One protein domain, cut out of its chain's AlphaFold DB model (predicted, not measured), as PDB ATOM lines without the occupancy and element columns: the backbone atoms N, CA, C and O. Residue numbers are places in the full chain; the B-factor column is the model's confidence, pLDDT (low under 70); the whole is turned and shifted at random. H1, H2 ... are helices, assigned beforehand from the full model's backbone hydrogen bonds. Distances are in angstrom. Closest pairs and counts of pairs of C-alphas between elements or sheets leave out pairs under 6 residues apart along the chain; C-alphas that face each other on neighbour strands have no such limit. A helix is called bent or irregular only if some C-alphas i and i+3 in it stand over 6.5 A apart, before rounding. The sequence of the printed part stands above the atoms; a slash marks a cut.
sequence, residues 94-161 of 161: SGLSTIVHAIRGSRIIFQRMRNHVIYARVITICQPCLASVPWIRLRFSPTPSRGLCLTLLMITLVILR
ATOM      1  N   SER A  94     195.777 161.952 156.707       80.25
ATOM      2  CA  SER A  94     195.971 160.603 156.199       80.25
ATOM      3  C   SER A  94     197.415 160.135 156.361       80.25
ATOM      4  O   SER A  94     198.370 160.899 156.229       80.25
ATOM      5  N   GLY A  95     197.568 158.835 156.609       82.12
ATOM      6  CA  GLY A  95     198.863 158.171 156.668       82.12
ATOM      7  C   GLY A  95     199.315 157.775 158.072       82.12
ATOM      8  O   GLY A  95     199.016 158.407 159.085       82.12
ATOM      9  N   LEU A  96     200.102 156.699 158.121       82.75
ATOM     10  CA  LEU A  96     200.660 156.135 159.356       82.75
ATOM     11  C   LEU A  96     201.728 157.037 159.999       82.75
ATOM     12  O   LEU A  96     202.020 156.906 161.190       82.75
ATOM     13  N   SER A  97     202.294 157.981 159.238       88.56
ATOM     14  CA  SER A  97     203.234 158.987 159.749       88.56
ATOM     15  C   SER A  97     202.619 159.808 160.883       88.56
ATOM     16  O   SER A  97     203.310 160.115 161.859       88.56
ATOM     17  N   THR A  98     201.315 160.093 160.811       87.94
ATOM     18  CA  THR A  98     200.575 160.838 161.834       87.94
ATOM     19  C   THR A  98     200.660 160.167 163.204       87.94
ATOM     20  O   THR A  98     200.808 160.867 164.205       87.94
ATOM     21  N   ILE A  99     200.684 158.827 163.279       88.31
ATOM     22  CA  ILE A  99     200.872 158.104 164.552       88.31
ATOM     23  C   ILE A  99     202.246 158.419 165.144       88.31
ATOM     24  O   ILE A  99     202.367 158.736 166.327       88.31
ATOM     25  N   VAL A 100     203.299 158.366 164.327       89.62
ATOM     26  CA  VAL A 100     204.670 158.628 164.786       89.62
ATOM     27  C   VAL A 100     204.798 160.068 165.279       89.62
ATOM     28  O   VAL A 100     205.398 160.317 166.331       89.62
ATOM     29  N   HIS A 101     204.202 161.021 164.560       90.88
ATOM     30  CA  HIS A 101     204.146 162.418 164.983       90.88
ATOM     31  C   HIS A 101     203.354 162.596 166.283       90.88
ATOM     32  O   HIS A 101     203.840 163.272 167.193       90.88
ATOM     33  N   ALA A 102     202.204 161.934 166.423       89.56
ATOM     34  CA  ALA A 102     201.394 161.961 167.638       89.56
ATOM     35  C   ALA A 102     202.151 161.386 168.846       89.56
ATOM     36  O   ALA A 102     202.154 162.001 169.912       89.56
ATOM     37  N   ILE A 103     202.872 160.269 168.684       91.12
ATOM     38  CA  ILE A 103     203.704 159.675 169.746       91.12
ATOM     39  C   ILE A 103     204.858 160.610 170.131       91.12
ATOM     40  O   ILE A 103     205.184 160.758 171.311       91.12
ATOM     41  N   ARG A 104     205.502 161.261 169.157       94.44
ATOM     42  CA  ARG A 104     206.555 162.247 169.452       94.44
ATOM     43  C   ARG A 104     205.988 163.451 170.207       94.44
ATOM     44  O   ARG A 104     206.564 163.858 171.215       94.44
ATOM     45  N   GLY A 105     204.853 163.982 169.761       94.12
ATOM     46  CA  GLY A 105     204.166 165.099 170.408       94.12
ATOM     47  C   GLY A 105     203.710 164.763 171.829       94.12
ATOM     48  O   GLY A 105     203.968 165.534 172.757       94.12
ATOM     49  N   SER A 106     203.118 163.584 172.032       92.75
ATOM     50  CA  SER A 106     202.640 163.139 173.345       92.75
ATOM     51  C   SER A 106     203.780 163.025 174.356       92.75
ATOM     52  O   SER A 106     203.618 163.458 175.496       92.75
ATOM     53  N   ARG A 107     204.970 162.561 173.947       94.94
ATOM     54  CA  ARG A 107     206.162 162.522 174.816       94.94
ATOM     55  C   ARG A 107     206.595 163.913 175.277       94.94
ATOM     56  O   ARG A 107     206.913 164.082 176.454       94.94
ATOM     57  N   ILE A 108     206.570 164.906 174.389       95.56
ATOM     58  CA  ILE A 108     206.921 166.296 174.727       95.56
ATOM     59  C   ILE A 108     205.902 166.873 175.719       95.56
ATOM     60  O   ILE A 108     206.278 167.464 176.735       95.56
ATOM     61  N   ILE A 109     204.608 166.673 175.458       94.62
ATOM     62  CA  ILE A 109     203.532 167.147 176.336       94.62
ATOM     63  C   ILE A 109     203.613 166.455 177.699       94.62
ATOM     64  O   ILE A 109     203.520 167.117 178.730       94.62
ATOM     65  N   PHE A 110     203.860 165.146 177.726       94.69
ATOM     66  CA  PHE A 110     203.967 164.376 178.960       94.69
ATOM     67  C   PHE A 110     205.142 164.831 179.832       94.69
ATOM     68  O   PHE A 110     205.004 164.948 181.051       94.69
ATOM     69  N   GLN A 111     206.286 165.161 179.224       94.88
ATOM     70  CA  GLN A 111     207.414 165.754 179.949       94.88
ATOM     71  C   GLN A 111     207.037 167.104 180.581       94.88
ATOM     72  O   GLN A 111     207.336 167.336 181.755       94.88
ATOM     73  N   ARG A 112     206.320 167.970 179.850       94.62
ATOM     74  CA  ARG A 112     205.839 169.260 180.380       94.62
ATOM     75  C   ARG A 112     204.816 169.083 181.504       94.62
ATOM     76  O   ARG A 112     204.935 169.733 182.539       94.62
ATOM     77  N   MET A 113     203.863 168.168 181.332       94.69
ATOM     78  CA  MET A 113     202.862 167.813 182.344       94.69
ATOM     79  C   MET A 113     203.526 167.326 183.633       94.69
ATOM     80  O   MET A 113     203.186 167.792 184.718       94.69
ATOM     81  N   ARG A 114     204.520 166.432 183.532       93.94
ATOM     82  CA  ARG A 114     205.248 165.925 184.703       93.94
ATOM     83  C   ARG A 114     205.943 167.057 185.462       93.94
ATOM     84  O   ARG A 114     205.822 167.112 186.684       93.94
ATOM     85  N   ASN A 115     206.608 167.973 184.759       91.56
ATOM     86  CA  ASN A 115     207.228 169.136 185.398       91.56
ATOM     87  C   ASN A 115     206.190 170.037 186.078       91.56
ATOM     88  O   ASN A 115     206.420 170.482 187.202       91.56
ATOM     89  N   HIS A 116     205.033 170.255 185.446       90.12
ATOM     90  CA  HIS A 116     203.949 171.034 186.039       90.12
ATOM     91  C   HIS A 116     203.407 170.389 187.323       90.12
ATOM     92  O   HIS A 116     203.269 171.069 188.336       90.12
ATOM     93  N   VAL A 117     203.170 169.073 187.327       92.12
ATOM     94  CA  VAL A 117     202.686 168.350 188.517       92.12
ATOM     95  C   VAL A 117     203.703 168.406 189.660       92.12
ATOM     96  O   VAL A 117     203.315 168.598 190.814       92.12
ATOM     97  N   ILE A 118     204.998 168.262 189.362       91.44
ATOM     98  CA  ILE A 118     206.058 168.388 190.373       91.44
ATOM     99  C   ILE A 118     206.057 169.805 190.956       91.44
ATOM    100  O   ILE A 118     206.041 169.959 192.175       91.44
ATOM    101  N   TYR A 119     206.010 170.827 190.102       86.69
ATOM    102  CA  TYR A 119     205.973 172.225 190.529       86.69
ATOM    103  C   TYR A 119     204.744 172.534 191.397       86.69
ATOM    104  O   TYR A 119     204.878 173.099 192.483       86.69
ATOM    105  N   ALA A 120     203.562 172.080 190.974       85.69
ATOM    106  CA  ALA A 120     202.322 172.238 191.727       85.69
ATOM    107  C   ALA A 120     202.416 171.580 193.114       85.69
ATOM    108  O   ALA A 120     202.099 172.217 194.118       85.69
ATOM    109  N   ARG A 121     202.933 170.343 193.196       88.94
ATOM    110  CA  ARG A 121     203.144 169.655 194.483       88.94
ATOM    111  C   ARG A 121     204.098 170.418 195.404       88.94
ATOM    112  O   ARG A 121     203.820 170.525 196.597       88.94
ATOM    113  N   VAL A 122     205.196 170.958 194.873       88.75
ATOM    114  CA  VAL A 122     206.172 171.732 195.660       88.75
ATOM    115  C   VAL A 122     205.534 172.999 196.233       88.75
ATOM    116  O   VAL A 122     205.719 173.285 197.415       88.75
ATOM    117  N   ILE A 123     204.735 173.723 195.444       83.19
ATOM    118  CA  ILE A 123     204.026 174.922 195.918       83.19
ATOM    119  C   ILE A 123     203.049 174.574 197.038       83.19
ATOM    120  O   ILE A 123     203.053 175.241 198.072       83.19
ATOM    121  N   THR A 124     202.230 173.531 196.865       81.25
ATOM    122  CA  THR A 124     201.239 173.138 197.879       81.25
ATOM    123  C   THR A 124     201.894 172.775 199.214       81.25
ATOM    124  O   THR A 124     201.312 173.050 200.260       81.25
ATOM    125  N   ILE A 125     203.107 172.213 199.200       85.44
ATOM    126  CA  ILE A 125     203.871 171.903 200.419       85.44
ATOM    127  C   ILE A 125     204.545 173.158 200.998       85.44
ATOM    128  O   ILE A 125     204.542 173.359 202.210       85.44
ATOM    129  N   CYS A 126     205.109 174.026 200.154       81.50
ATOM    130  CA  CYS A 126     205.855 175.205 200.600       81.50
ATOM    131  C   CYS A 126     204.944 176.295 201.195       81.50
ATOM    132  O   CYS A 126     205.292 176.918 202.200       81.50
ATOM    133  N   GLN A 127     203.752 176.483 200.621       77.69
ATOM    134  CA  GLN A 127     202.772 177.496 201.028       77.69
ATOM    135  C   GLN A 127     202.440 177.464 202.543       77.69
ATOM    136  O   GLN A 127     202.584 178.495 203.205       77.69
ATOM    137  N   PRO A 128     202.047 176.326 203.152       74.25
ATOM    138  CA  PRO A 128     201.776 176.262 204.590       74.25
ATOM    139  C   PRO A 128     203.043 176.367 205.455       74.25
ATOM    140  O   PRO A 128     202.985 176.924 206.554       74.25
ATOM    141  N   CYS A 129     204.199 175.885 204.983       75.00
ATOM    142  CA  CYS A 129     205.466 176.040 205.704       75.00
ATOM    143  C   CYS A 129     205.869 177.517 205.823       75.00
ATOM    144  O   CYS A 129     206.241 177.966 206.907       75.00
ATOM    145  N   LEU A 130     205.734 178.302 204.750       73.19
ATOM    146  CA  LEU A 130     206.056 179.731 204.780       73.19
ATOM    147  C   LEU A 130     205.085 180.534 205.658       73.19
ATOM    148  O   LEU A 130     205.500 181.480 206.321       73.19
ATOM    149  N   ALA A 131     203.804 180.156 205.686       72.50
ATOM    150  CA  ALA A 131     202.782 180.844 206.473       72.50
ATOM    151  C   ALA A 131     202.836 180.515 207.980       72.50
ATOM    152  O   ALA A 131     202.453 181.342 208.809       72.50
ATOM    153  N   SER A 132     203.329 179.330 208.357       74.00
ATOM    154  CA  SER A 132     203.389 178.876 209.758       74.00
ATOM    155  C   SER A 132     204.585 179.432 210.544       74.00
ATOM    156  O   SER A 132     204.452 179.707 211.739       74.00
ATOM    157  N   VAL A 133     205.734 179.679 209.901       76.44
ATOM    158  CA  VAL A 133     206.938 180.231 210.563       76.44
ATOM    159  C   VAL A 133     206.707 181.628 211.182       76.44
ATOM    160  O   VAL A 133     207.063 181.818 212.352       76.44
ATOM    161  N   PRO A 134     206.074 182.603 210.493       73.06
ATOM    162  CA  PRO A 134     205.716 183.898 211.073       73.06
ATOM    163  C   PRO A 134     204.695 183.764 212.202       73.06
ATOM    164  O   PRO A 134     204.775 184.496 213.183       73.06
ATOM    165  N   TRP A 135     203.763 182.812 212.097       68.00
ATOM    166  CA  TRP A 135     202.736 182.586 213.114       68.00
ATOM    167  C   TRP A 135     203.353 182.171 214.459       68.00
ATOM    168  O   TRP A 135     202.992 182.713 215.505       68.00
ATOM    169  N   ILE A 136     204.362 181.295 214.415       72.44
ATOM    170  CA  ILE A 136     205.113 180.824 215.589       72.44
ATOM    171  C   ILE A 136     206.062 181.907 216.128       72.44
ATOM    172  O   ILE A 136     206.183 182.070 217.342       72.44
ATOM    173  N   ARG A 137     206.737 182.662 215.248       70.50
ATOM    174  CA  ARG A 137     207.747 183.667 215.643       70.50
ATOM    175  C   ARG A 137     207.163 185.005 216.104       70.50
ATOM    176  O   ARG A 137     207.749 185.622 216.987       70.50
ATOM    177  N   LEU A 138     206.059 185.474 215.517       66.25
ATOM    178  CA  LEU A 138     205.532 186.834 215.733       66.25
ATOM    179  C   LEU A 138     204.299 186.892 216.645       66.25
ATOM    180  O   LEU A 138     203.771 187.980 216.860       66.25
ATOM    181  N   ARG A 139     203.843 185.751 217.191       65.94
ATOM    182  CA  ARG A 139     202.714 185.647 218.140       65.94
ATOM    183  C   ARG A 139     201.515 186.518 217.729       65.94
ATOM    184  O   ARG A 139     200.930 187.233 218.539       65.94
ATOM    185  N   PHE A 140     201.187 186.487 216.439       62.25
ATOM    186  CA  PHE A 140     200.119 187.293 215.859       62.25
ATOM    187  C   PHE A 140     198.771 186.768 216.371       62.25
ATOM    188  O   PHE A 140     198.498 185.572 216.272       62.25
ATOM    189  N   SER A 141     197.936 187.641 216.945       64.25
ATOM    190  CA  SER A 141     196.628 187.251 217.493       64.25
ATOM    191  C   SER A 141     195.781 186.537 216.423       64.25
ATOM    192  O   SER A 141     195.626 187.086 215.322       64.25
ATOM    193  N   PRO A 142     195.243 185.329 216.696       60.66
ATOM    194  CA  PRO A 142     194.550 184.514 215.708       60.66
ATOM    195  C   PRO A 142     193.147 185.073 215.465       60.66
ATOM    196  O   PRO A 142     192.150 184.570 215.972       60.66
ATOM    197  N   THR A 143     193.059 186.139 214.673       71.31
ATOM    198  CA  THR A 143     191.782 186.546 214.083       71.31
ATOM    199  C   THR A 143     191.579 185.733 212.801       71.31
ATOM    200  O   THR A 143     192.366 185.888 211.860       71.31
ATOM    201  N   PRO A 144     190.557 184.857 212.729       71.12
ATOM    202  CA  PRO A 144     190.372 183.935 211.602       71.12
ATOM    203  C   PRO A 144     190.185 184.660 210.259       71.12
ATOM    204  O   PRO A 144     190.573 184.142 209.215       71.12
ATOM    205  N   SER A 145     189.688 185.900 210.285       76.56
ATOM    206  CA  SER A 145     189.523 186.749 209.100       76.56
ATOM    207  C   SER A 145     190.847 187.163 208.445       76.56
ATOM    208  O   SER A 145     190.928 187.243 207.220       76.56
ATOM    209  N   ARG A 146     191.907 187.404 209.230       73.31
ATOM    210  CA  ARG A 146     193.206 187.876 208.717       73.31
ATOM    211  C   ARG A 146     194.047 186.749 208.119       73.31
ATOM    212  O   ARG A 146     194.679 186.953 207.086       73.31
ATOM    213  N   GLY A 147     194.018 185.563 208.733       73.81
ATOM    214  CA  GLY A 147     194.734 184.381 208.236       73.81
ATOM    215  C   GLY A 147     194.196 183.896 206.889       73.81
ATOM    216  O   GLY A 147     194.972 183.700 205.957       73.81
ATOM    217  N   LEU A 148     192.867 183.803 206.760       76.19
ATOM    218  CA  LEU A 148     192.207 183.383 205.520       76.19
ATOM    219  C   LEU A 148     192.518 184.342 204.357       76.19
ATOM    220  O   LEU A 148     192.867 183.905 203.261       76.19
ATOM    221  N   CYS A 149     192.460 185.654 204.614       78.38
ATOM    222  CA  CYS A 149     192.734 186.686 203.613       78.38
ATOM    223  C   CYS A 149     194.174 186.606 203.072       78.38
ATOM    224  O   CYS A 149     194.377 186.619 201.860       78.38
ATOM    225  N   LEU A 150     195.171 186.433 203.949       74.38
ATOM    226  CA  LEU A 150     196.575 186.296 203.541       74.38
ATOM    227  C   LEU A 150     196.823 185.018 202.733       74.38
ATOM    228  O   LEU A 150     197.539 185.060 201.733       74.38
ATOM    229  N   THR A 151     196.205 183.897 203.116       73.50
ATOM    230  CA  THR A 151     196.333 182.646 202.353       73.50
ATOM    231  C   THR A 151     195.702 182.749 200.964       73.50
ATOM    232  O   THR A 151     196.321 182.334 199.988       73.50
ATOM    233  N   LEU A 152     194.520 183.361 200.845       77.31
ATOM    234  CA  LEU A 152     193.838 183.539 199.560       77.31
ATOM    235  C   LEU A 152     194.568 184.536 198.652       77.31
ATOM    236  O   LEU A 152     194.654 184.309 197.445       77.31
ATOM    237  N   LEU A 153     195.146 185.597 199.221       79.12
ATOM    238  CA  LEU A 153     195.969 186.555 198.484       79.12
ATOM    239  C   LEU A 153     197.249 185.896 197.948       79.12
ATOM    240  O   LEU A 153     197.571 186.070 196.778       79.12
ATOM    241  N   MET A 154     197.938 185.082 198.755       75.62
ATOM    242  CA  MET A 154     199.140 184.355 198.317       75.62
ATOM    243  C   MET A 154     198.834 183.286 197.265       75.62
ATOM    244  O   MET A 154     199.601 183.124 196.321       75.62
ATOM    245  N   ILE A 155     197.707 182.578 197.383       76.75
ATOM    246  CA  ILE A 155     197.260 181.622 196.359       76.75
ATOM    247  C   ILE A 155     196.942 182.359 195.050       76.75
ATOM    248  O   ILE A 155     197.437 181.966 193.996       76.75
ATOM    249  N   THR A 156     196.188 183.460 195.112       79.88
ATOM    250  CA  THR A 156     195.844 184.268 193.929       79.88
ATOM    251  C   THR A 156     197.087 184.855 193.257       79.88
ATOM    252  O   THR A 156     197.200 184.788 192.038       79.88
ATOM    253  N   LEU A 157     198.055 185.374 194.022       74.62
ATOM    254  CA  LEU A 157     199.306 185.930 193.482       74.62
ATOM    255  C   LEU A 157     200.209 184.877 192.822       74.62
ATOM    256  O   LEU A 157     200.930 185.211 191.886       74.62
ATOM    257  N   VAL A 158     200.181 183.629 193.298       74.44
ATOM    258  CA  VAL A 158     200.943 182.514 192.710       74.44
ATOM    259  C   VAL A 158     200.261 181.948 191.461       74.44
ATOM    260  O   VAL A 158     200.956 181.489 190.564       74.44
ATOM    261  N   ILE A 159     198.926 181.983 191.382       72.62
ATOM    262  CA  ILE A 159     198.169 181.511 190.207       72.62
ATOM    263  C   ILE A 159     198.142 182.559 189.083       72.62
ATOM    264  O   ILE A 159     198.115 182.195 187.912       72.62
ATOM    265  N   LEU A 160     198.143 183.856 189.414       70.88
ATOM    266  CA  LEU A 160     198.079 184.953 188.435       70.88
ATOM    267  C   LEU A 160     199.439 185.267 187.772       70.88
ATOM    268  O   LEU A 160     199.552 186.258 187.051       70.88
ATOM    269  N   ARG A 161     200.476 184.465 188.025       60.16
ATOM    270  CA  ARG A 161     201.827 184.659 187.496       60.16
ATOM    271  C   ARG A 161     202.295 183.443 186.708       60.16
ATOM    272  O   ARG A 161     202.924 183.669 185.651       60.16
TER     273      ARG A 161
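What this domain is: This is residues 94 to 161 of the 161 residues of an uncharacterized protein of Peniophora sp. CBMAI 1063 (UniProt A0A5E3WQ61). One long helix, H1, makes most of the length of this domain, and a short turn after its last residue folds the chain back into a second, shorter helix, H2, which runs back beside the last part of H1 like the short arm of a J, loosely and with a gap between them. Residues 94 to 122, of which 97 to 122 belong to H1, stick out free. The printed part has 68 residues with two named helices, H1 then H2, and no named strand; the class is all helix. The whole is extended, with a radius of gyration of the C-alphas of 20.6 A and spans of 67 by 18 by 15 A, a rod in outline.

Where its parts are: Find C-alpha 97 at (203.234, 158.987, 159.749); from there H1, residues 97 to 138, runs 62.6 A to C-alpha 138 at (205.532, 186.834, 215.733). H1 is neither bent nor irregular, but only just: C-alphas 125 and 128 are 6.4 A apart. Go on to Pro 144, where H2, residues 144 to 159, begins; it runs 22.9 A to C-alpha 159 at (198.169, 181.511, 190.207).

How they stand to each other: Start on H1 at Ala 131 and look across to Thr 151 of H2: these are the closest C-alphas of the two helices, 7.9 A apart. H1 and H2 are close but not clearly touching, with 1 pair of C-alphas within 8 A. They run opposite ways at a shallow tilt of 29 degrees. In the backbone of H2 every O i to N i+4 pair is within hydrogen-bond range; in H1, 34 of 38 are.

The domain as a whole: The two C-alphas farthest apart are those of Gly 95 and Ser 141, at 67.5 A. The printed part has no cut, and the link from H1 to H2, 5 residues, is tight. Look there for residues 136 to 146, which also stand free. The mean pLDDT of the printed part is 80.8; residue 135, residues 138 to 142 and residue 161, the chain's last, are under 70.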